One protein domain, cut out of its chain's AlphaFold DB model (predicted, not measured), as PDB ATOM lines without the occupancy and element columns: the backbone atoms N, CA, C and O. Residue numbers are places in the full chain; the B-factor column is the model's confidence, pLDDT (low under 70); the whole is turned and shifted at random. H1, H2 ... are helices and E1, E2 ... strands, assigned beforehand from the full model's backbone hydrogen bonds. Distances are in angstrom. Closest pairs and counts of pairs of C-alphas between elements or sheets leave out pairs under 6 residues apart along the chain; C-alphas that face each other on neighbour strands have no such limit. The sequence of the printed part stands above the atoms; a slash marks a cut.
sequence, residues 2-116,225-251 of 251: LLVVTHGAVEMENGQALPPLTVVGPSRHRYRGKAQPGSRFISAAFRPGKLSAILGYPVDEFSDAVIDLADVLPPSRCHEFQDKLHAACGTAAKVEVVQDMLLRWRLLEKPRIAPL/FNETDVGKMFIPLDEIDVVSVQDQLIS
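AT A GLANCE: This is residues 2 to 116 and 225 to 251 of the 251 residues of the protein "AraC family transcriptional regulator" of Undibacterium sp. KW1 (UniProt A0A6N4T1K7). A small, twisted sheet of four antiparallel strands, in the order E5, E1, E3, E6, is covered on one face by a helical hairpin of H4 and H5. A separate two-strand ribbon, E2 and E4, lies off one end of it, short H1 and H2 lie toward the other, and H6 is set away, followed by a tail that runs along E5. The printed part has 142 residues, with six named strands and six named helices in the order E1 E2 E3 E4 E5 H1 H2 E6 H3 H4 H5 H6; the class is mixed. The whole is compact, with a radius of gyration of the C-alphas of 14.9 A and spans of 42 by 35 by 32 A.

IN THESE COORDINATES: The larger sheet holds E5, residues 40 to 44, 13.6 A long; E1, residues 2 to 7, 15.6 A, from C-alpha 2 at (27.876, 14.702, -36.297); E3, residues 21 to 24; and E6, residues 66 to 68. The smaller sheet holds E2, residues 10 to 12, and E4, residues 33 to 35. H4, residues 75 to 87, is 18.2 A long, and H5, residues 91 to 108, is 26.0 A, ending at C-alpha 108 at (24.152, 9.877, -53.229). H1 is residues 51 to 55, H2 59 to 62, H3 69 to 72 and H6 227 to 233, ending at C-alpha 233 at (24.372, 4.849, -28.402).

HOW THE PARTS SIT: From edge strand E5 to edge strand E6 the strands' lines turn by 77 degrees. Within hydrogen-bond range are N 4 and O 42 across the neighbours E1 and E5, 2.8 A apart, N 3 and O 22 across E1 and E3, 2.8 A, and N 23 and O 67 across E3 and E6, 2.8 A. H4 and H5 form two layers with this sheet, helices on one face of it. H5 is over E5 and E1 at a height over the sheet of 9.9 A. H4 and H5, a helical hairpin, touch, their closest C-alphas being those of Leu 85 and Lys 94, 5.6 A apart, with a shallow tilt of 24 degrees, opposite ways; H4 touches H5 with residues 81 to 85 alone, and H5 touches H4 with residues 94 to 101 alone. H5 touches H1 with residues 102 to 107 alone, the closest C-alphas being those of Ile 54 and Arg 106, 4.3 A. H1 and H2 are close but not clearly touching, Ser 52 and Val 59 having the closest C-alphas, 5.6 A. H3 is on the sheet, on the same face as H5 and over none of the strands, its height of 4.3 A only just above the sheet's level. E2 and E4 are antiparallel, N 11 and O 34 being 2.8 A apart; both are apart from the larger sheet's strands. H6 is apart from each other named element. In H1, H4 and H5 every O i to N i+4 pair is within hydrogen-bond range, in H6 2 of 3; H2 and H3 are too short for such a pair.

THE WHOLE: The farthest C-alphas, those of Ala 114 and Ser 251, are 42.9 A apart. Residues 117 to 224 are not printed, and C-alphas 116 and 225 are 30.5 A apart across the cut. Of the links that are printed whole, none is long. Residues 234 to 251, up to the chain's last, hold no named element. The mean pLDDT of the printed part is 76.9; residues 48 to 49, 110 to 113 and 225 to 251 are under 70.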
ATOM      1  N   LEU A   2      28.308  13.386 -35.830       86.06
ATOM      2  CA  LEU A   2      27.876  14.702 -36.297       86.06
ATOM      3  C   LEU A   2      27.258  15.417 -35.097       86.06
ATOM      4  O   LEU A   2      26.456  14.825 -34.380       86.06
ATOM      5  N   LEU A   3      27.652  16.656 -34.860       87.62
ATOM      6  CA  LEU A   3      27.131  17.514 -33.812       87.62
ATOM      7  C   LEU A   3      26.513  18.743 -34.475       87.62
ATOM      8  O   LEU A   3      27.170  19.428 -35.253       87.62
ATOM      9  N   VAL A   4      25.241  18.991 -34.187       89.19
ATOM     10  CA  VAL A   4      24.460  20.093 -34.746       89.19
ATOM     11  C   VAL A   4      24.062  21.020 -33.610       89.19
ATOM     12  O   VAL A   4      23.249  20.639 -32.772       89.19
ATOM     13  N   VAL A   5      24.610  22.229 -33.558       88.19
ATOM     14  CA  VAL A   5      24.210  23.253 -32.586       88.19
ATOM     15  C   VAL A   5      22.954  23.941 -33.113       88.19
ATOM     16  O   VAL A   5      22.977  24.607 -34.142       88.19
ATOM     17  N   THR A   6      21.830  23.751 -32.423       85.81
ATOM     18  CA  THR A   6      20.518  24.267 -32.853       85.81
ATOM     19  C   THR A   6      20.109  25.548 -32.132       85.81
ATOM     20  O   THR A   6      19.210  26.247 -32.604       85.81
ATOM     21  N   HIS A   7      20.739  25.834 -30.989       84.50
ATOM     22  CA  HIS A   7      20.597  27.063 -30.220       84.50
ATOM     23  C   HIS A   7      21.826  27.263 -29.321       84.50
ATOM     24  O   HIS A   7      22.385  26.284 -28.823       84.50
ATOM     25  N   GLY A   8      22.205  28.516 -29.068       85.19
ATOM     26  CA  GLY A   8      23.372  28.865 -28.257       85.19
ATOM     27  C   GLY A   8      24.699  28.676 -28.993       85.19
ATOM     28  O   GLY A   8      24.742  28.606 -30.221       85.19
ATOM     29  N   ALA A   9      25.788  28.623 -28.231       84.38
ATOM     30  CA  ALA A   9      27.141  28.495 -28.757       84.38
ATOM     31  C   ALA A   9      28.000  27.621 -27.842       84.38
ATOM     32  O   ALA A   9      27.849  27.633 -26.615       84.38
ATOM     33  N   VAL A  10      28.927  26.892 -28.458       84.50
ATOM     34  CA  VAL A  10      29.966  26.127 -27.769       84.50
ATOM     35  C   VAL A  10      31.309  26.724 -28.153       84.50
ATOM     36  O   VAL A  10      31.598  26.880 -29.332       84.50
ATOM     37  N   GLU A  11      32.126  27.061 -27.168       88.62
ATOM     38  CA  GLU A  11      33.495  27.530 -27.342       88.62
ATOM     39  C   GLU A  11      34.449  26.408 -26.931       88.62
ATOM     40  O   GLU A  11      34.344  25.856 -25.835       88.62
ATOM     41  N   MET A  12      35.363  26.030 -27.812       87.88
ATOM     42  CA  MET A  12      36.395  25.041 -27.521       87.88
ATOM     43  C   MET A  12      37.498  25.643 -26.634       87.88
ATOM     44  O   MET A  12      37.660  26.853 -26.547       87.88
ATOM     45  N   GLU A  13      38.295  24.805 -25.965       84.62
ATOM     46  CA  GLU A  13      39.385  25.255 -25.073       84.62
ATOM     47  C   GLU A  13      40.436  26.137 -25.771       84.62
ATOM     48  O   GLU A  13      41.090  26.947 -25.121       84.62
ATOM     49  N   ASN A  14      40.570  26.019 -27.092       83.75
ATOM     50  CA  ASN A  14      41.440  26.863 -27.911       83.75
ATOM     51  C   ASN A  14      40.838  28.253 -28.233       83.75
ATOM     52  O   ASN A  14      41.441  29.002 -28.998       83.75
ATOM     53  N   GLY A  15      39.665  28.588 -27.684       84.06
ATOM     54  CA  GLY A  15      38.961  29.858 -27.887       84.06
ATOM     55  C   GLY A  15      38.148  29.942 -29.182       84.06
ATOM     56  O   GLY A  15      37.568  30.985 -29.477       84.06
ATOM     57  N   GLN A  16      38.104  28.877 -29.988       86.31
ATOM     58  CA  GLN A  16      37.318  28.862 -31.219       86.31
ATOM     59  C   GLN A  16      35.867  28.472 -30.937       86.31
ATOM     60  O   GLN A  16      35.592  27.519 -30.204       86.31
ATOM     61  N   ALA A  17      34.932  29.189 -31.560       88.25
ATOM     62  CA  ALA A  17      33.537  28.779 -31.580       88.25
ATOM     63  C   ALA A  17      33.388  27.500 -32.412       88.25
ATOM     64  O   ALA A  17      33.928  27.390 -33.512       88.25
ATOM     65  N   LEU A  18      32.637  26.544 -31.880       88.62
ATOM     66  CA  LEU A  18      32.283  25.325 -32.576       88.62
ATOM     67  C   LEU A  18      31.306  25.659 -33.714       88.62
ATOM     68  O   LEU A  18      30.268  26.278 -33.445       88.62
ATOM     69  N   PRO A  19      31.585  25.244 -34.960       90.81
ATOM     70  CA  PRO A  19      30.664  25.455 -36.066       90.81
ATOM     71  C   PRO A  19      29.275  24.848 -35.799       90.81
ATOM     72  O   PRO A  19      29.176  23.782 -35.175       90.81
ATOM     73  N   PRO A  20      28.184  25.458 -36.308       89.44
ATOM     74  CA  PRO A  20      26.831  24.942 -36.107       89.44
ATOM     75  C   PRO A  20      26.639  23.507 -36.596       89.44
ATOM     76  O   PRO A  20      25.850  22.767 -36.021       89.44
ATOM     77  N   LEU A  21      27.364  23.109 -37.643       92.25
ATOM     78  CA  LEU A  21      27.386  21.754 -38.177       92.25
ATOM     79  C   LEU A  21      28.816  21.237 -38.091       92.25
ATOM     80  O   LEU A  21      29.680  21.689 -38.832       92.25
ATOM     81  N   THR A  22      29.065  20.297 -37.188       91.62
ATOM     82  CA  THR A  22      30.420  19.840 -36.882       91.62
ATOM     83  C   THR A  22      30.536  18.328 -36.986       91.62
ATOM     84  O   THR A  22      29.760  17.585 -36.385       91.62
ATOM     85  N   VAL A  23      31.560  17.845 -37.680       89.62
ATOM     86  CA  VAL A  23      31.980  16.444 -37.632       89.62
ATOM     87  C   VAL A  23      33.061  16.295 -36.569       89.62
ATOM     88  O   VAL A  23      34.147  16.851 -36.678       89.62
ATOM     89  N   VAL A  24      32.769  15.506 -35.540       87.25
ATOM     90  CA  VAL A  24      33.753  15.063 -34.548       87.25
ATOM     91  C   VAL A  24      34.189  13.657 -34.929       87.25
ATOM     92  O   VAL A  24      33.398  12.709 -34.830       87.25
ATOM     93  N   GLY A  25      35.418  13.502 -35.409       85.69
ATOM     94  CA  GLY A  25      35.913  12.189 -35.801       85.69
ATOM     95  C   GLY A  25      36.319  11.309 -34.612       85.69
ATOM     96  O   GLY A  25      36.224  11.710 -33.444       85.69
ATOM     97  N   PRO A  26      36.730  10.059 -34.878       82.62
ATOM     98  CA  PRO A  26      37.196   9.147 -33.838       82.62
ATOM     99  C   PRO A  26      38.368   9.762 -33.070       82.62
ATOM    100  O   PRO A  26      39.347  10.188 -33.674       82.62
ATOM    101  N   SER A  27      38.268   9.832 -31.742       84.56
ATOM    102  CA  SER A  27      39.179  10.654 -30.939       84.56
ATOM    103  C   SER A  27      39.822   9.853 -29.822       84.56
ATOM    104  O   SER A  27      39.153   9.313 -28.956       84.56
ATOM    105  N   ARG A  28      41.148   9.794 -29.804       84.44
ATOM    106  CA  ARG A  28      41.982   9.143 -28.786       84.44
ATOM    107  C   ARG A  28      42.054   9.940 -27.480       84.44
ATOM    108  O   ARG A  28      42.681   9.475 -26.523       84.44
ATOM    109  N   HIS A  29      41.465  11.128 -27.450       81.12
ATOM    110  CA  HIS A  29      41.504  12.081 -26.349       81.12
ATOM    111  C   HIS A  29      40.145  12.766 -26.199       81.12
ATOM    112  O   HIS A  29      39.326  12.760 -27.118       81.12
ATOM    113  N   ARG A  30      39.910  13.371 -25.034       83.88
ATOM    114  CA  ARG A  30      38.740  14.222 -24.808       83.88
ATOM    115  C   ARG A  30      38.926  15.594 -25.457       83.88
ATOM    116  O   ARG A  30      40.017  16.159 -25.377       83.88
ATOM    117  N   TYR A  31      37.843  16.168 -25.968       83.75
ATOM    118  CA  TYR A  31      37.774  17.606 -26.232       83.75
ATOM    119  C   TYR A  31      37.223  18.332 -25.016       83.75
ATOM    120  O   TYR A  31      36.386  17.802 -24.283       83.75
ATOM    121  N   ARG A  32      37.701  19.555 -24.803       83.69
ATOM    122  CA  ARG A  32      37.195  20.452 -23.768       83.69
ATOM    123  C   ARG A  32      36.580  21.662 -24.445       83.69
ATOM    124  O   ARG A  32      37.146  22.216 -25.385       83.69
ATOM    125  N   GLY A  33      35.424  22.056 -23.944       85.38
ATOM    126  CA  GLY A  33      34.722  23.243 -24.385       85.38
ATOM    127  C   GLY A  33      33.733  23.696 -23.326       85.38
ATOM    128  O   GLY A  33      33.441  22.968 -22.374       85.38
ATOM    129  N   LYS A  34      33.248  24.919 -23.485       83.62
ATOM    130  CA  LYS A  34      32.219  25.534 -22.660       83.62
ATOM    131  C   LYS A  34      31.038  25.833 -23.555       83.62
ATOM    132  O   LYS A  34      31.200  26.423 -24.615       83.62
ATOM    133  N   ALA A  35      29.856  25.442 -23.123       83.19
ATOM    134  CA  ALA A  35      28.637  25.857 -23.782       83.19
ATOM    135  C   ALA A  35      27.959  26.940 -22.954       83.19
ATOM    136  O   ALA A  35      28.038  26.927 -21.723       83.19
ATOM    137  N   GLN A  36      27.289  27.867 -23.627       81.62
ATOM    138  CA  GLN A  36      26.477  28.866 -22.946       81.62
ATOM    139  C   GLN A  36      25.240  28.205 -22.317       81.62
ATOM    140  O   GLN A  36      24.663  27.307 -22.946       81.62
ATOM    141  N   PRO A  37      24.787  28.650 -21.132       80.56
ATOM    142  CA  PRO A  37      23.500  28.233 -20.595       80.56
ATOM    143  C   PRO A  37      22.375  28.451 -21.615       80.56
ATOM    144  O   PRO A  37      22.348  29.454 -22.324       80.56
ATOM    145  N   GLY A  38      21.469  27.487 -21.726       78.81
ATOM    146  CA  GLY A  38      20.408  27.447 -22.726       78.81
ATOM    147  C   GLY A  38      20.800  26.815 -24.065       78.81
ATOM    148  O   GLY A  38      19.916  26.583 -24.888       78.81
ATOM    149  N   SER A  39      22.082  26.504 -24.305       82.62
ATOM    150  CA  SER A  39      22.512  25.875 -25.563       82.62
ATOM    151  C   SER A  39      21.834  24.521 -25.774       82.62
ATOM    152  O   SER A  39      21.656  23.764 -24.818       82.62
ATOM    153  N   ARG A  40      21.490  24.221 -27.033       79.94
ATOM    154  CA  ARG A  40      20.873  22.962 -27.468       79.94
ATOM    155  C   ARG A  40      21.598  22.425 -28.682       79.94
ATOM    156  O   ARG A  40      21.819  23.143 -29.661       79.94
ATOM    157  N   PHE A  41      21.902  21.142 -28.657       81.38
ATOM    158  CA  PHE A  41      22.564  20.454 -29.752       81.38
ATOM    159  C   PHE A  41      21.827  19.162 -30.081       81.38
ATOM    160  O   PHE A  41      20.974  18.710 -29.330       81.38
ATOM    161  N   ILE A  42      22.139  18.610 -31.242       81.31
ATOM    162  CA  ILE A  42      21.726  17.291 -31.693       81.31
ATOM    163  C   ILE A  42      23.008  16.548 -32.038       81.31
ATOM    164  O   ILE A  42      23.773  16.976 -32.900       81.31
ATOM    165  N   SER A  43      23.256  15.432 -31.366       79.00
ATOM    166  CA  SER A  43      24.309  14.495 -31.743       79.00
ATOM    167  C   SER A  43      23.757  13.413 -32.669       79.00
ATOM    168  O   SER A  43      22.651  12.925 -32.480       79.00
ATOM    169  N   ALA A  44      24.539  12.984 -33.652       78.81
ATOM    170  CA  ALA A  44      24.299  11.765 -34.410       78.81
ATOM    171  C   ALA A  44      25.577  10.924 -34.387       78.81
ATOM    172  O   ALA A  44      26.611  11.282 -34.966       78.81
ATOM    173  N   ALA A  45      25.528   9.815 -33.652       76.69
ATOM    174  CA  ALA A  45      26.608   8.846 -33.620       76.69
ATOM    175  C   ALA A  45      26.561   7.984 -34.888       76.69
ATOM    176  O   ALA A  45      25.502   7.720 -35.444       76.69
ATOM    177  N   PHE A  46      27.725   7.545 -35.357       73.75
ATOM    178  CA  PHE A  46      27.820   6.669 -36.521       73.75
ATOM    179  C   PHE A  46      28.492   5.386 -36.098       73.75
ATOM    180  O   PHE A  46      29.451   5.426 -35.317       73.75
ATOM    181  N   ARG A  47      28.043   4.256 -36.653       70.50
ATOM    182  CA  ARG A  47      28.825   3.045 -36.480       70.50
ATOM    183  C   ARG A  47      30.181   3.214 -37.175       70.50
ATOM    184  O   ARG A  47      30.319   3.944 -38.165       70.50
ATOM    185  N   PRO A  48      31.201   2.553 -36.633       67.62
ATOM    186  CA  PRO A  48      32.527   2.533 -37.221       67.62
ATOM    187  C   PRO A  48      32.474   2.189 -38.725       67.62
ATOM    188  O   PRO A  48      31.774   1.260 -39.124       67.62
ATOM    189  N   GLY A  49      33.179   2.950 -39.570       69.12
ATOM    190  CA  GLY A  49      33.183   2.744 -41.029       69.12
ATOM    191  C   GLY A  49      32.036   3.377 -41.814       69.12
ATOM    192  O   GLY A  49      32.011   3.265 -43.036       69.12
ATOM    193  N   LYS A  50      31.082   4.033 -41.148       74.69
ATOM    194  CA  LYS A  50      29.836   4.478 -41.798       74.69
ATOM    195  C   LYS A  50      29.810   5.966 -42.080       74.69
ATOM    196  O   LYS A  50      29.202   6.391 -43.056       74.69
ATOM    197  N   LEU A  51      30.553   6.742 -41.295       77.44
ATOM    198  CA  LEU A  51      30.768   8.161 -41.561       77.44
ATOM    199  C   LEU A  51      31.402   8.389 -42.946       77.44
ATOM    200  O   LEU A  51      30.961   9.274 -43.671       77.44
ATOM    201  N   SER A  52      32.362   7.551 -43.357       75.75
ATOM    202  CA  SER A  52      32.954   7.619 -44.703       75.75
ATOM    203  C   SER A  52      31.961   7.306 -45.815       75.75
ATOM    204  O   SER A  52      32.025   7.916 -46.876       75.75
ATOM    205  N   ALA A  53      31.024   6.384 -45.581       74.94
ATOM    206  CA  ALA A  53      29.975   6.067 -46.546       74.94
ATOM    207  C   ALA A  53      28.961   7.211 -46.714       74.94
ATOM    208  O   ALA A  53      28.322   7.300 -47.754       74.94
ATOM    209  N   ILE A  54      28.812   8.073 -45.704       77.75
ATOM    210  CA  ILE A  54      27.901   9.227 -45.733       77.75
ATOM    211  C   ILE A  54      28.586  10.463 -46.317       77.75
ATOM    212  O   ILE A  54      27.956  11.208 -47.058       77.75
ATOM    213  N   LEU A  55      29.854  10.701 -45.968       77.56
ATOM    214  CA  LEU A  55      30.579  11.906 -46.381       77.56
ATOM    215  C   LEU A  55      31.390  11.722 -47.670       77.56
ATOM    216  O   LEU A  55      31.748  12.710 -48.296       77.56
ATOM    217  N   GLY A  56      31.710  10.485 -48.063       74.19
ATOM    218  CA  GLY A  56      32.541  10.193 -49.237       74.19
ATOM    219  C   GLY A  56      34.058  10.326 -49.007       74.19
ATOM    220  O   GLY A  56      34.834  10.116 -49.942       74.19
ATOM    221  N   TYR A  57      34.497  10.618 -47.778       72.00
ATOM    222  CA  TYR A  57      35.908  10.780 -47.384       72.00
ATOM    223  C   TYR A  57      36.404   9.610 -46.527       72.00
ATOM    224  O   TYR A  57      35.600   8.988 -45.827       72.00
ATOM    225  N   PRO A  58      37.706   9.284 -46.558       70.56
ATOM    226  CA  PRO A  58      38.262   8.286 -45.655       70.56
ATOM    227  C   PRO A  58      38.257   8.823 -44.209       70.56
ATOM    228  O   PRO A  58      38.452  10.010 -43.967       70.56
ATOM    229  N   VAL A  59      37.940   7.965 -43.230       74.50
ATOM    230  CA  VAL A  59      37.670   8.415 -41.844       74.50
ATOM    231  C   VAL A  59      38.954   8.796 -41.107       74.50
ATOM    232  O   VAL A  59      38.899   9.509 -40.107       74.50
ATOM    233  N   ASP A  60      40.112   8.330 -41.570       74.25
ATOM    234  CA  ASP A  60      41.399   8.627 -40.948       74.25
ATOM    235  C   ASP A  60      41.779  10.107 -41.030       74.25
ATOM    236  O   ASP A  60      42.381  10.609 -40.080       74.25
ATOM    237  N   GLU A  61      41.322  10.826 -42.059       79.81
ATOM    238  CA  GLU A  61      41.424  12.293 -42.156       79.81
ATOM    239  C   GLU A  61      40.672  13.020 -41.027       79.81
ATOM    240  O   GLU A  61      40.981  14.162 -40.702       79.81
ATOM    241  N   PHE A  62      39.708  12.352 -40.388       83.38
ATOM    242  CA  PHE A  62      38.906  12.907 -39.298       83.38
ATOM    243  C   PHE A  62      39.420  12.507 -37.907       83.38
ATOM    244  O   PHE A  62      38.857  12.922 -36.894       83.38
ATOM    245  N   SER A  63      40.467  11.686 -37.825       86.12
ATOM    246  CA  SER A  63      40.989  11.188 -36.545       86.12
ATOM    247  C   SER A  63      41.492  12.334 -35.674       86.12
ATOM    248  O   SER A  63      42.319  13.125 -36.117       86.12
ATOM    249  N   ASP A  64      41.034  12.398 -34.423       87.56
ATOM    250  CA  ASP A  64      41.343  13.495 -33.490       87.56
ATOM    251  C   ASP A  64      41.078  14.897 -34.064       87.56
ATOM    252  O   ASP A  64      41.761  15.862 -33.712       87.56
ATOM    253  N   ALA A  65      40.074  15.007 -34.937       88.00
ATOM    254  CA  ALA A  65      39.676  16.265 -35.538       88.00
ATOM    255  C   ALA A  65      38.227  16.642 -35.197       88.00
ATOM    256  O   ALA A  65      37.325  15.800 -35.085       88.00
ATOM    257  N   VAL A  66      38.026  17.953 -35.081       89.25
ATOM    258  CA  VAL A  66      36.732  18.628 -35.013       89.25
ATOM    259  C   VAL A  66      36.661  19.522 -36.241       89.25
ATOM    260  O   VAL A  66      37.494  20.411 -36.394       89.25
ATOM    261  N   ILE A  67      35.731  19.225 -37.142       89.69
ATOM    262  CA  ILE A  67      35.738  19.754 -38.509       89.69
ATOM    263  C   ILE A  67      34.401  20.421 -38.795       89.69
ATOM    264  O   ILE A  67      33.353  19.841 -38.498       89.69
ATOM    265  N   ASP A  68      34.435  21.611 -39.391       91.69
ATOM    266  CA  ASP A  68      33.232  22.239 -39.929       91.69
ATOM    267  C   ASP A  68      32.700  21.386 -41.084       91.69
ATOM    268  O   ASP A  68      33.429  21.019 -42.007       91.69
ATOM    269  N   LEU A  69      31.410  21.064 -41.061       89.88
ATOM    270  CA  LEU A  69      30.795  20.314 -42.147       89.88
ATOM    271  C   LEU A  69      30.941  21.034 -43.506       89.88
ATOM    272  O   LEU A  69      30.974  20.368 -44.543       89.88
ATOM    273  N   ALA A  70      31.078  22.364 -43.510       90.31
ATOM    274  CA  ALA A  70      31.355  23.166 -44.702       90.31
ATOM    275  C   ALA A  70      32.720  22.889 -45.353       90.31
ATOM    276  O   ALA A  70      32.853  23.096 -46.557       90.31
ATOM    277  N   ASP A  71      33.696  22.365 -44.607       88.94
ATOM    278  CA  ASP A  71      35.017  22.018 -45.148       88.94
ATOM    279  C   ASP A  71      35.016  20.665 -45.879       88.94
ATOM    280  O   ASP A  71      35.929  20.361 -46.648       88.94
ATOM    281  N   VAL A  72      33.992  19.834 -45.650       85.56
ATOM    282  CA  VAL A  72      33.899  18.476 -46.211       85.56
ATOM    283  C   VAL A  72      32.779  18.333 -47.238       85.56
ATOM    284  O   VAL A  72      32.921  17.569 -48.196       85.56
ATOM    285  N   LEU A  73      31.670  19.058 -47.087       85.12
ATOM    286  CA  LEU A  73      30.535  18.983 -48.004       85.12
ATOM    287  C   LEU A  73      30.497  20.163 -48.987       85.12
ATOM    288  O   LEU A  73      30.882  21.278 -48.645       85.12
ATOM    289  N   PRO A  74      29.952  19.960 -50.204       87.38
ATOM    290  CA  PRO A  74      29.670  21.059 -51.118       87.38
ATOM    291  C   PRO A  74      28.795  22.144 -50.458       87.38
ATOM    292  O   PRO A  74      27.806  21.787 -49.805       87.38
ATOM    293  N   PRO A  75      29.054  23.445 -50.705       89.62
ATOM    294  CA  PRO A  75      28.308  24.542 -50.079       89.62
ATOM    295  C   PRO A  75      26.788  24.440 -50.239       89.62
ATOM    296  O   PRO A  75      26.043  24.734 -49.310       89.62
ATOM    297  N   SER A  76      26.311  23.951 -51.389       90.19
ATOM    298  CA  SER A  76      24.879  23.757 -51.646       90.19
ATOM    299  C   SER A  76      24.211  22.794 -50.661       90.19
ATOM    300  O   SER A  76      23.078  23.035 -50.255       90.19
ATOM    301  N   ARG A  77      24.906  21.730 -50.236       89.00
ATOM    302  CA  ARG A  77      24.376  20.765 -49.260       89.00
ATOM    303  C   ARG A  77      24.377  21.328 -47.847       89.00
ATOM    304  O   ARG A  77      23.445  21.059 -47.096       89.00
ATOM    305  N   CYS A  78      25.403  22.099 -47.492       90.31
ATOM    306  CA  CYS A  78      25.451  22.776 -46.199       90.31
ATOM    307  C   CYS A  78      24.331  23.808 -46.078       90.31
ATOM    308  O   CYS A  78      23.623  23.796 -45.074       90.31
ATOM    309  N   HIS A  79      24.111  24.624 -47.114       91.94
ATOM    310  CA  HIS A  79      23.002  25.579 -47.140       91.94
ATOM    311  C   HIS A  79      21.643  24.874 -47.078       91.94
ATOM    312  O   HIS A  79      20.846  25.204 -46.208       91.94
ATOM    313  N   GLU A  80      21.404  23.831 -47.889       93.69
ATOM    314  CA  GLU A  80      20.152  23.053 -47.822       93.69
ATOM    315  C   GLU A  80      19.896  22.510 -46.406       93.69
ATOM    316  O   GLU A  80      18.768  22.547 -45.910       93.69
ATOM    317  N   PHE A  81      20.936  21.995 -45.745       93.44
ATOM    318  CA  PHE A  81      20.802  21.446 -44.402       93.44
ATOM    319  C   PHE A  81      20.510  22.534 -43.363       93.44
ATOM    320  O   PHE A  81      19.614  22.361 -42.536       93.44
ATOM    321  N   GLN A  82      21.223  23.661 -43.422       92.62
ATOM    322  CA  GLN A  82      20.993  24.801 -42.534       92.62
ATOM    323  C   GLN A  82      19.588  25.386 -42.719       92.62
ATOM    324  O   GLN A  82      18.890  25.585 -41.726       92.62
ATOM    325  N   ASP A  83      19.135  25.571 -43.960       94.31
ATOM    326  CA  ASP A  83      17.809  26.112 -44.277       94.31
ATOM    327  C   ASP A  83      16.693  25.224 -43.716       94.31
ATOM    328  O   ASP A  83      15.773  25.707 -43.050       94.31
ATOM    329  N   LYS A  84      16.791  23.901 -43.908       95.12
ATOM    330  CA  LYS A  84      15.812  22.953 -43.356       95.12
ATOM    331  C   LYS A  84      15.824  22.921 -41.832       95.12
ATOM    332  O   LYS A  84      14.760  22.861 -41.221       95.12
ATOM    333  N   LEU A  85      17.002  22.974 -41.209       92.81
ATOM    334  CA  LEU A  85      17.115  23.047 -39.751       92.81
ATOM    335  C   LEU A  85      16.514  24.341 -39.196       92.81
ATOM    336  O   LEU A  85      15.939  24.319 -38.108       92.81
ATOM    337  N   HIS A  86      16.644  25.452 -39.925       92.06
ATOM    338  CA  HIS A  86      16.086  26.743 -39.532       92.06
ATOM    339  C   HIS A  86      14.561  26.782 -39.689       92.06
ATOM    340  O   HIS A  86      13.869  27.320 -38.829       92.06
ATOM    341  N   ALA A  87      14.032  26.166 -40.750       94.75
ATOM    342  CA  ALA A  87      12.595  26.053 -40.994       94.75
ATOM    343  C   ALA A  87      11.885  25.070 -40.042       94.75
ATOM    344  O   ALA A  87      10.677  25.175 -39.829       94.75
ATOM    345  N   ALA A  88      12.611  24.104 -39.472       93.69
ATOM    346  CA  ALA A  88      12.053  23.105 -38.570       93.69
ATOM    347  C   ALA A  88      11.737  23.677 -37.175       93.69
ATOM    348  O   ALA A  88      12.621  24.091 -36.413       93.69
ATOM    349  N   CYS A  89      10.457  23.627 -36.803       90.69
ATOM    350  CA  CYS A  89       9.973  24.057 -35.496       90.69
ATOM    351  C   CYS A  89      10.056  22.924 -34.464       90.69
ATOM    352  O   CYS A  89       9.368  21.911 -34.566       90.69
ATOM    353  N   GLY A  90      10.853  23.140 -33.418       84.56
ATOM    354  CA  GLY A  90      11.014  22.192 -32.317       84.56
ATOM    355  C   GLY A  90      12.046  21.094 -32.583       84.56
ATOM    356  O   GLY A  90      12.505  20.875 -33.704       84.56
ATOM    357  N   THR A  91      12.446  20.410 -31.514       80.25
ATOM    358  CA  THR A  91      13.528  19.418 -31.549       80.25
ATOM    359  C   THR A  91      13.197  18.225 -32.436       80.25
ATOM    360  O   THR A  91      14.034  17.832 -33.239       80.25
ATOM    361  N   ALA A  92      11.986  17.670 -32.323       82.00
ATOM    362  CA  ALA A  92      11.585  16.484 -33.082       82.00
ATOM    363  C   ALA A  92      11.688  16.712 -34.601       82.00
ATOM    364  O   ALA A  92      12.324  15.925 -35.292       82.00
ATOM    365  N   ALA A  93      11.188  17.846 -35.101       87.56
ATOM    366  CA  ALA A  93      11.311  18.197 -36.515       87.56
ATOM    367  C   ALA A  93      12.780  18.378 -36.943       87.56
ATOM    368  O   ALA A  93      13.180  17.943 -38.020       87.56
ATOM    369  N   LYS A  94      13.627  18.977 -36.093       87.56
ATOM    370  CA  LYS A  94      15.068  19.100 -36.377       87.56
ATOM    371  C   LYS A  94      15.764  17.736 -36.420       87.56
ATOM    372  O   LYS A  94      16.644  17.544 -37.253       87.56
ATOM    373  N   VAL A  95      15.367  16.787 -35.569       83.50
ATOM    374  CA  VAL A  95      15.859  15.397 -35.606       83.50
ATOM    375  C   VAL A  95      15.541  14.743 -36.946       83.50
ATOM    376  O   VAL A  95      16.438  14.166 -37.558       83.50
ATOM    377  N   GLU A  96      14.296  14.859 -37.408       84.25
ATOM    378  CA  GLU A  96      13.854  14.314 -38.697       84.25
ATOM    379  C   GLU A  96      14.672  14.901 -39.852       84.25
ATOM    380  O   GLU A  96      15.189  14.157 -40.682       84.25
ATOM    381  N   VAL A  97      14.915  16.219 -39.845       90.38
ATOM    382  CA  VAL A  97      15.783  16.872 -40.838       90.38
ATOM    383  C   VAL A  97      17.197  16.282 -40.833       90.38
ATOM    384  O   VAL A  97      17.736  15.988 -41.901       90.38
ATOM    385  N   VAL A  98      17.812  16.088 -39.659       87.62
ATOM    386  CA  VAL A  98      19.148  15.470 -39.559       87.62
ATOM    387  C   VAL A  98      19.132  14.055 -40.145       87.62
ATOM    388  O   VAL A  98      20.014  13.710 -40.932       87.62
ATOM    389  N   GLN A  99      18.133  13.243 -39.797       83.69
ATOM    390  CA  GLN A  99      18.005  11.866 -40.280       83.69
ATOM    391  C   GLN A  99      17.841  11.805 -41.803       83.69
ATOM    392  O   GLN A  99      18.598  11.095 -42.472       83.69
ATOM    393  N   ASP A 100      16.920  12.592 -42.355       86.12
ATOM    394  CA  ASP A 100      16.648  12.648 -43.790       86.12
ATOM    395  C   ASP A 100      17.875  13.085 -44.589       86.12
ATOM    396  O   ASP A 100      18.172  12.518 -45.646       86.12
ATOM    397  N   MET A 101      18.621  14.072 -44.083       87.81
ATOM    398  CA  MET A 101      19.833  14.535 -44.752       87.81
ATOM    399  C   MET A 101      20.929  13.470 -44.758       87.81
ATOM    400  O   MET A 101      21.511  13.209 -45.813       87.81
ATOM    401  N   LEU A 102      21.168  12.803 -43.626       84.88
ATOM    402  CA  LEU A 102      22.159  11.727 -43.531       84.88
ATOM    403  C   LEU A 102      21.819  10.548 -44.454       84.88
ATOM    404  O   LEU A 102      22.707  10.011 -45.121       84.88
ATOM    405  N   LEU A 103      20.540  10.165 -44.528       82.44
ATOM    406  CA  LEU A 103      20.071   9.114 -45.435       82.44
ATOM    407  C   LEU A 103      20.240   9.518 -46.900       82.44
ATOM    408  O   LEU A 103      20.744   8.723 -47.695       82.44
ATOM    409  N   ARG A 104      19.884  10.755 -47.267       84.25
ATOM    410  CA  ARG A 104      20.092  11.261 -48.631       84.25
ATOM    411  C   ARG A 104      21.562  11.258 -49.024       84.25
ATOM    412  O   ARG A 104      21.885  10.764 -50.100       84.25
ATOM    413  N   TRP A 105      22.454  11.768 -48.178       83.56
ATOM    414  CA  TRP A 105      23.885  11.780 -48.491       83.56
ATOM    415  C   TRP A 105      24.437  10.368 -48.654       83.56
ATOM    416  O   TRP A 105      25.115  10.105 -49.639       83.56
ATOM    417  N   ARG A 106      24.045   9.426 -47.788       78.56
ATOM    418  CA  ARG A 106      24.411   8.008 -47.935       78.56
ATOM    419  C   ARG A 106      24.012   7.421 -49.292       78.56
ATOM    420  O   ARG A 106      24.747   6.605 -49.835       78.56
ATOM    421  N   LEU A 107      22.834   7.774 -49.809       78.00
ATOM    422  CA  LEU A 107      22.335   7.254 -51.088       78.00
ATOM    423  C   LEU A 107      23.028   7.891 -52.298       78.00
ATOM    424  O   LEU A 107      23.108   7.266 -53.354       78.00
ATOM    425  N   LEU A 108      23.496   9.131 -52.157       76.69
ATOM    426  CA  LEU A 108      24.152   9.877 -53.229       76.69
ATOM    427  C   LEU A 108      25.663   9.627 -53.281       76.69
ATOM    428  O   LEU A 108      26.259   9.729 -54.354       76.69
ATOM    429  N   GLU A 109      26.282   9.304 -52.147       72.94
ATOM    430  CA  GLU A 109      27.723   9.118 -52.054       72.94
ATOM    431  C   GLU A 109      28.166   7.704 -52.426       72.94
ATOM    432  O   GLU A 109      27.603   6.690 -52.010       72.94
ATOM    433  N   LYS A 110      29.256   7.640 -53.192       69.06
ATOM    434  CA  LYS A 110      30.009   6.406 -53.414       69.06
ATOM    435  C   LYS A 110      31.303   6.511 -52.615       69.06
ATOM    436  O   LYS A 110      32.111   7.388 -52.922       69.06
ATOM    437  N   PRO A 111      31.535   5.650 -51.610       66.06
ATOM    438  CA  PRO A 111      32.746   5.744 -50.810       66.06
ATOM    439  C   PRO A 111      33.978   5.567 -51.703       66.06
ATOM    440  O   PRO A 111      34.080   4.589 -52.444       66.06
ATOM    441  N   ARG A 112      34.931   6.507 -51.615       66.31
ATOM    442  CA  ARG A 112      36.197   6.458 -52.375       66.31
ATOM    443  C   ARG A 112      37.026   5.212 -52.053       66.31
ATOM    444  O   ARG A 112      37.750   4.713 -52.908       66.31
ATOM    445  N   ILE A 113      36.910   4.708 -50.823       67.31
ATOM    446  CA  ILE A 113      37.548   3.479 -50.356       67.31
ATOM    447  C   ILE A 113      36.454   2.545 -49.850       67.31
ATOM    448  O   ILE A 113      35.697   2.912 -48.952       67.31
ATOM    449  N   ALA A 114      36.395   1.327 -50.392       72.06
ATOM    450  CA  ALA A 114      35.492   0.303 -49.885       72.06
ATOM    451  C   ALA A 114      35.837   0.001 -48.412       72.06
ATOM    452  O   ALA A 114      36.960  -0.463 -48.142       72.06
ATOM    453  N   PRO A 115      34.911   0.266 -47.469       72.06
ATOM    454  CA  PRO A 115      35.176   0.074 -46.052       72.06
ATOM    455  C   PRO A 115      35.509  -1.390 -45.775       72.06
ATOM    456  O   PRO A 115      35.013  -2.303 -46.443       72.06
ATOM    457  N   LEU A 116      36.377  -1.616 -44.793       80.94
ATOM    458  CA  LEU A 116      36.692  -2.957 -44.330       80.94
ATOM    459  C   LEU A 116      35.429  -3.573 -43.714       80.94
ATOM    460  O   LEU A 116      35.007  -3.189 -42.624       80.94
ATOM    461  N   PHE A 225      23.106  10.746 -19.795       66.56
ATOM    462  CA  PHE A 225      22.279   9.947 -20.693       66.56
ATOM    463  C   PHE A 225      21.029   9.449 -19.958       66.56
ATOM    464  O   PHE A 225      21.124   9.071 -18.791       66.56
ATOM    465  N   ASN A 226      19.869   9.419 -20.619       58.09
ATOM    466  CA  ASN A 226      18.742   8.619 -20.129       58.09
ATOM    467  C   ASN A 226      18.879   7.169 -20.646       58.09
ATOM    468  O   ASN A 226      19.531   6.937 -21.665       58.09
ATOM    469  N   GLU A 227      18.289   6.189 -19.952       56.50
ATOM    470  CA  GLU A 227      18.351   4.761 -20.328       56.50
ATOM    471  C   GLU A 227      17.966   4.513 -21.799       56.50
ATOM    472  O   GLU A 227      18.625   3.748 -22.508       56.50
ATOM    473  N   THR A 228      16.948   5.229 -22.280       57.72
ATOM    474  CA  THR A 228      16.438   5.165 -23.655       57.72
ATOM    475  C   THR A 228      17.462   5.640 -24.700       57.72
ATOM    476  O   THR A 228      17.507   5.107 -25.810       57.72
ATOM    477  N   ASP A 229      18.301   6.618 -24.359       55.28
ATOM    478  CA  ASP A 229      19.333   7.198 -25.221       55.28
ATOM    479  C   ASP A 229      20.620   6.370 -25.185       55.28
ATOM    480  O   ASP A 229      21.303   6.252 -26.203       55.28
ATOM    481  N   VAL A 230      20.931   5.729 -24.053       54.47
ATOM    482  CA  VAL A 230      22.085   4.821 -23.943       54.47
ATOM    483  C   VAL A 230      21.879   3.561 -24.779       54.47
ATOM    484  O   VAL A 230      22.783   3.171 -25.523       54.47
ATOM    485  N   GLY A 231      20.674   2.978 -24.744       49.47
ATOM    486  CA  GLY A 231      20.303   1.857 -25.617       49.47
ATOM    487  C   GLY A 231      20.438   2.199 -27.106       49.47
ATOM    488  O   GLY A 231      20.674   1.333 -27.937       49.47
ATOM    489  N   LYS A 232      20.388   3.483 -27.460       49.81
ATOM    490  CA  LYS A 232      20.638   3.963 -28.817       49.81
ATOM    491  C   LYS A 232      22.135   4.160 -29.105       49.81
ATOM    492  O   LYS A 232      22.575   3.965 -30.227       49.81
ATOM    493  N   MET A 233      22.974   4.488 -28.130       46.41
ATOM    494  CA  MET A 233      24.372   4.849 -28.402       46.41
ATOM    495  C   MET A 233      25.306   3.676 -28.745       46.41
ATOM    496  O   MET A 233      26.317   3.912 -29.408       46.41
ATOM    497  N   PHE A 234      25.004   2.434 -28.328       47.50
ATOM    498  CA  PHE A 234      25.999   1.344 -28.368       47.50
ATOM    499  C   PHE A 234      25.502  -0.070 -28.746       47.50
ATOM    500  O   PHE A 234      26.235  -1.037 -28.536       47.50
ATOM    501  N   ILE A 235      24.325  -0.247 -29.359       37.62
ATOM    502  CA  ILE A 235      23.867  -1.599 -29.747       37.62
ATOM    503  C   ILE A 235      24.485  -2.069 -31.088       37.62
ATOM    504  O   ILE A 235      24.370  -1.371 -32.112       37.62
ATOM    505  N   PRO A 236      25.086  -3.277 -31.148       43.12
ATOM    506  CA  PRO A 236      25.361  -3.934 -32.419       43.12
ATOM    507  C   PRO A 236      24.043  -4.482 -32.981       43.12
ATOM    508  O   PRO A 236      23.350  -5.180 -32.253       43.12
ATOM    509  N   LEU A 237      23.694  -4.128 -34.227       40.50
ATOM    510  CA  LEU A 237      23.006  -4.967 -35.229       40.50
ATOM    511  C   LEU A 237      22.623  -4.139 -36.486       40.50
ATOM    512  O   LEU A 237      21.852  -3.177 -36.455       40.50
ATOM    513  N   ASP A 238      23.314  -4.530 -37.551       41.78
ATOM    514  CA  ASP A 238      22.983  -4.814 -38.951       41.78
ATOM    515  C   ASP A 238      22.628  -3.766 -40.016       41.78
ATOM    516  O   ASP A 238      23.348  -3.773 -41.012       41.78
ATOM    517  N   GLU A 239      21.650  -2.856 -39.932       47.25
ATOM    518  CA  GLU A 239      21.260  -2.169 -41.199       47.25
ATOM    519  C   GLU A 239      21.083  -0.640 -41.181       47.25
ATOM    520  O   GLU A 239      21.181  -0.010 -42.243       47.25
ATOM    521  N   ILE A 240      20.970   0.007 -40.014       38.00
ATOM    522  CA  ILE A 240      20.955   1.479 -39.874       38.00
ATOM    523  C   ILE A 240      21.641   1.869 -38.556       38.00
ATOM    524  O   ILE A 240      21.408   1.235 -37.526       38.00
ATOM    525  N   ASP A 241      22.529   2.867 -38.584       43.03
ATOM    526  CA  ASP A 241      23.366   3.257 -37.442       43.03
ATOM    527  C   ASP A 241      22.722   4.377 -36.643       43.03
ATOM    528  O   ASP A 241      22.201   5.344 -37.192       43.03
ATOM    529  N   VAL A 242      22.719   4.209 -35.333       41.44
ATOM    530  CA  VAL A 242      21.806   4.913 -34.455       41.44
ATOM    531  C   VAL A 242      22.047   6.423 -34.400       41.44
ATOM    532  O   VAL A 242      23.078   6.894 -33.927       41.44
ATOM    533  N   VAL A 243      21.019   7.191 -34.756       41.38
ATOM    534  CA  VAL A 243      20.917   8.605 -34.399       41.38
ATOM    535  C   VAL A 243      20.423   8.695 -32.949       41.38
ATOM    536  O   VAL A 243      19.221   8.742 -32.694       41.38
ATOM    537  N   SER A 244      21.341   8.686 -31.978       44.47
ATOM    538  CA  SER A 244      21.009   9.149 -30.625       44.47
ATOM    539  C   SER A 244      21.029  10.676 -30.630       44.47
ATOM    540  O   SER A 244      22.081  11.281 -30.414       44.47
ATOM    541  N   VAL A 245      19.881  11.288 -30.949       47.25
ATOM    542  CA  VAL A 245      19.700  12.733 -30.780       47.25
ATOM    543  C   VAL A 245      19.538  13.022 -29.304       47.25
ATOM    544  O   VAL A 245      18.472  12.811 -28.733       47.25
ATOM    545  N   GLN A 246      20.600  13.541 -28.707       51.03
ATOM    546  CA  GLN A 246      20.517  14.127 -27.385       51.03
ATOM    547  C   GLN A 246      20.194  15.604 -27.530       51.03
ATOM    548  O   GLN A 246      21.051  16.361 -27.962       51.03
ATOM    549  N   ASP A 247      18.978  15.994 -27.163       52.62
ATOM    550  CA  ASP A 247      18.605  17.394 -26.973       52.62
ATOM    551  C   ASP A 247      18.772  17.735 -25.500       52.62
ATOM    552  O   ASP A 247      17.907  17.451 -24.672       52.62
ATOM    553  N   GLN A 248      19.935  18.274 -25.162       55.25
ATOM    554  CA  GLN A 248      20.212  18.702 -23.799       55.25
ATOM    555  C   GLN A 248      20.141  20.217 -23.744       55.25
ATOM    556  O   GLN A 248      20.837  20.903 -24.492       55.25
ATOM    557  N   LEU A 249      19.333  20.725 -22.818       52.41
ATOM    558  CA  LEU A 249      19.453  22.097 -22.358       52.41
ATOM    559  C   LEU A 249      20.624  22.142 -21.379       52.41
ATOM    560  O   LEU A 249      20.575  21.506 -20.325       52.41
ATOM    561  N   ILE A 250      21.675  22.878 -21.720       56.81
ATOM    562  CA  ILE A 250      22.764  23.119 -20.771       56.81
ATOM    563  C   ILE A 250      22.268  24.179 -19.786       56.81
ATOM    564  O   ILE A 250      22.084  25.325 -20.175       56.81
ATOM    565  N   SER A 251      21.960  23.779 -18.552       47.41
ATOM    566  CA  SER A 251      21.504  24.662 -17.463       47.41
ATOM    567  C   SER A 251      22.667  25.320 -16.737       47.41
ATOM    568  O   SER A 251      23.586  24.553 -16.362       47.41
TER     569      SER A 251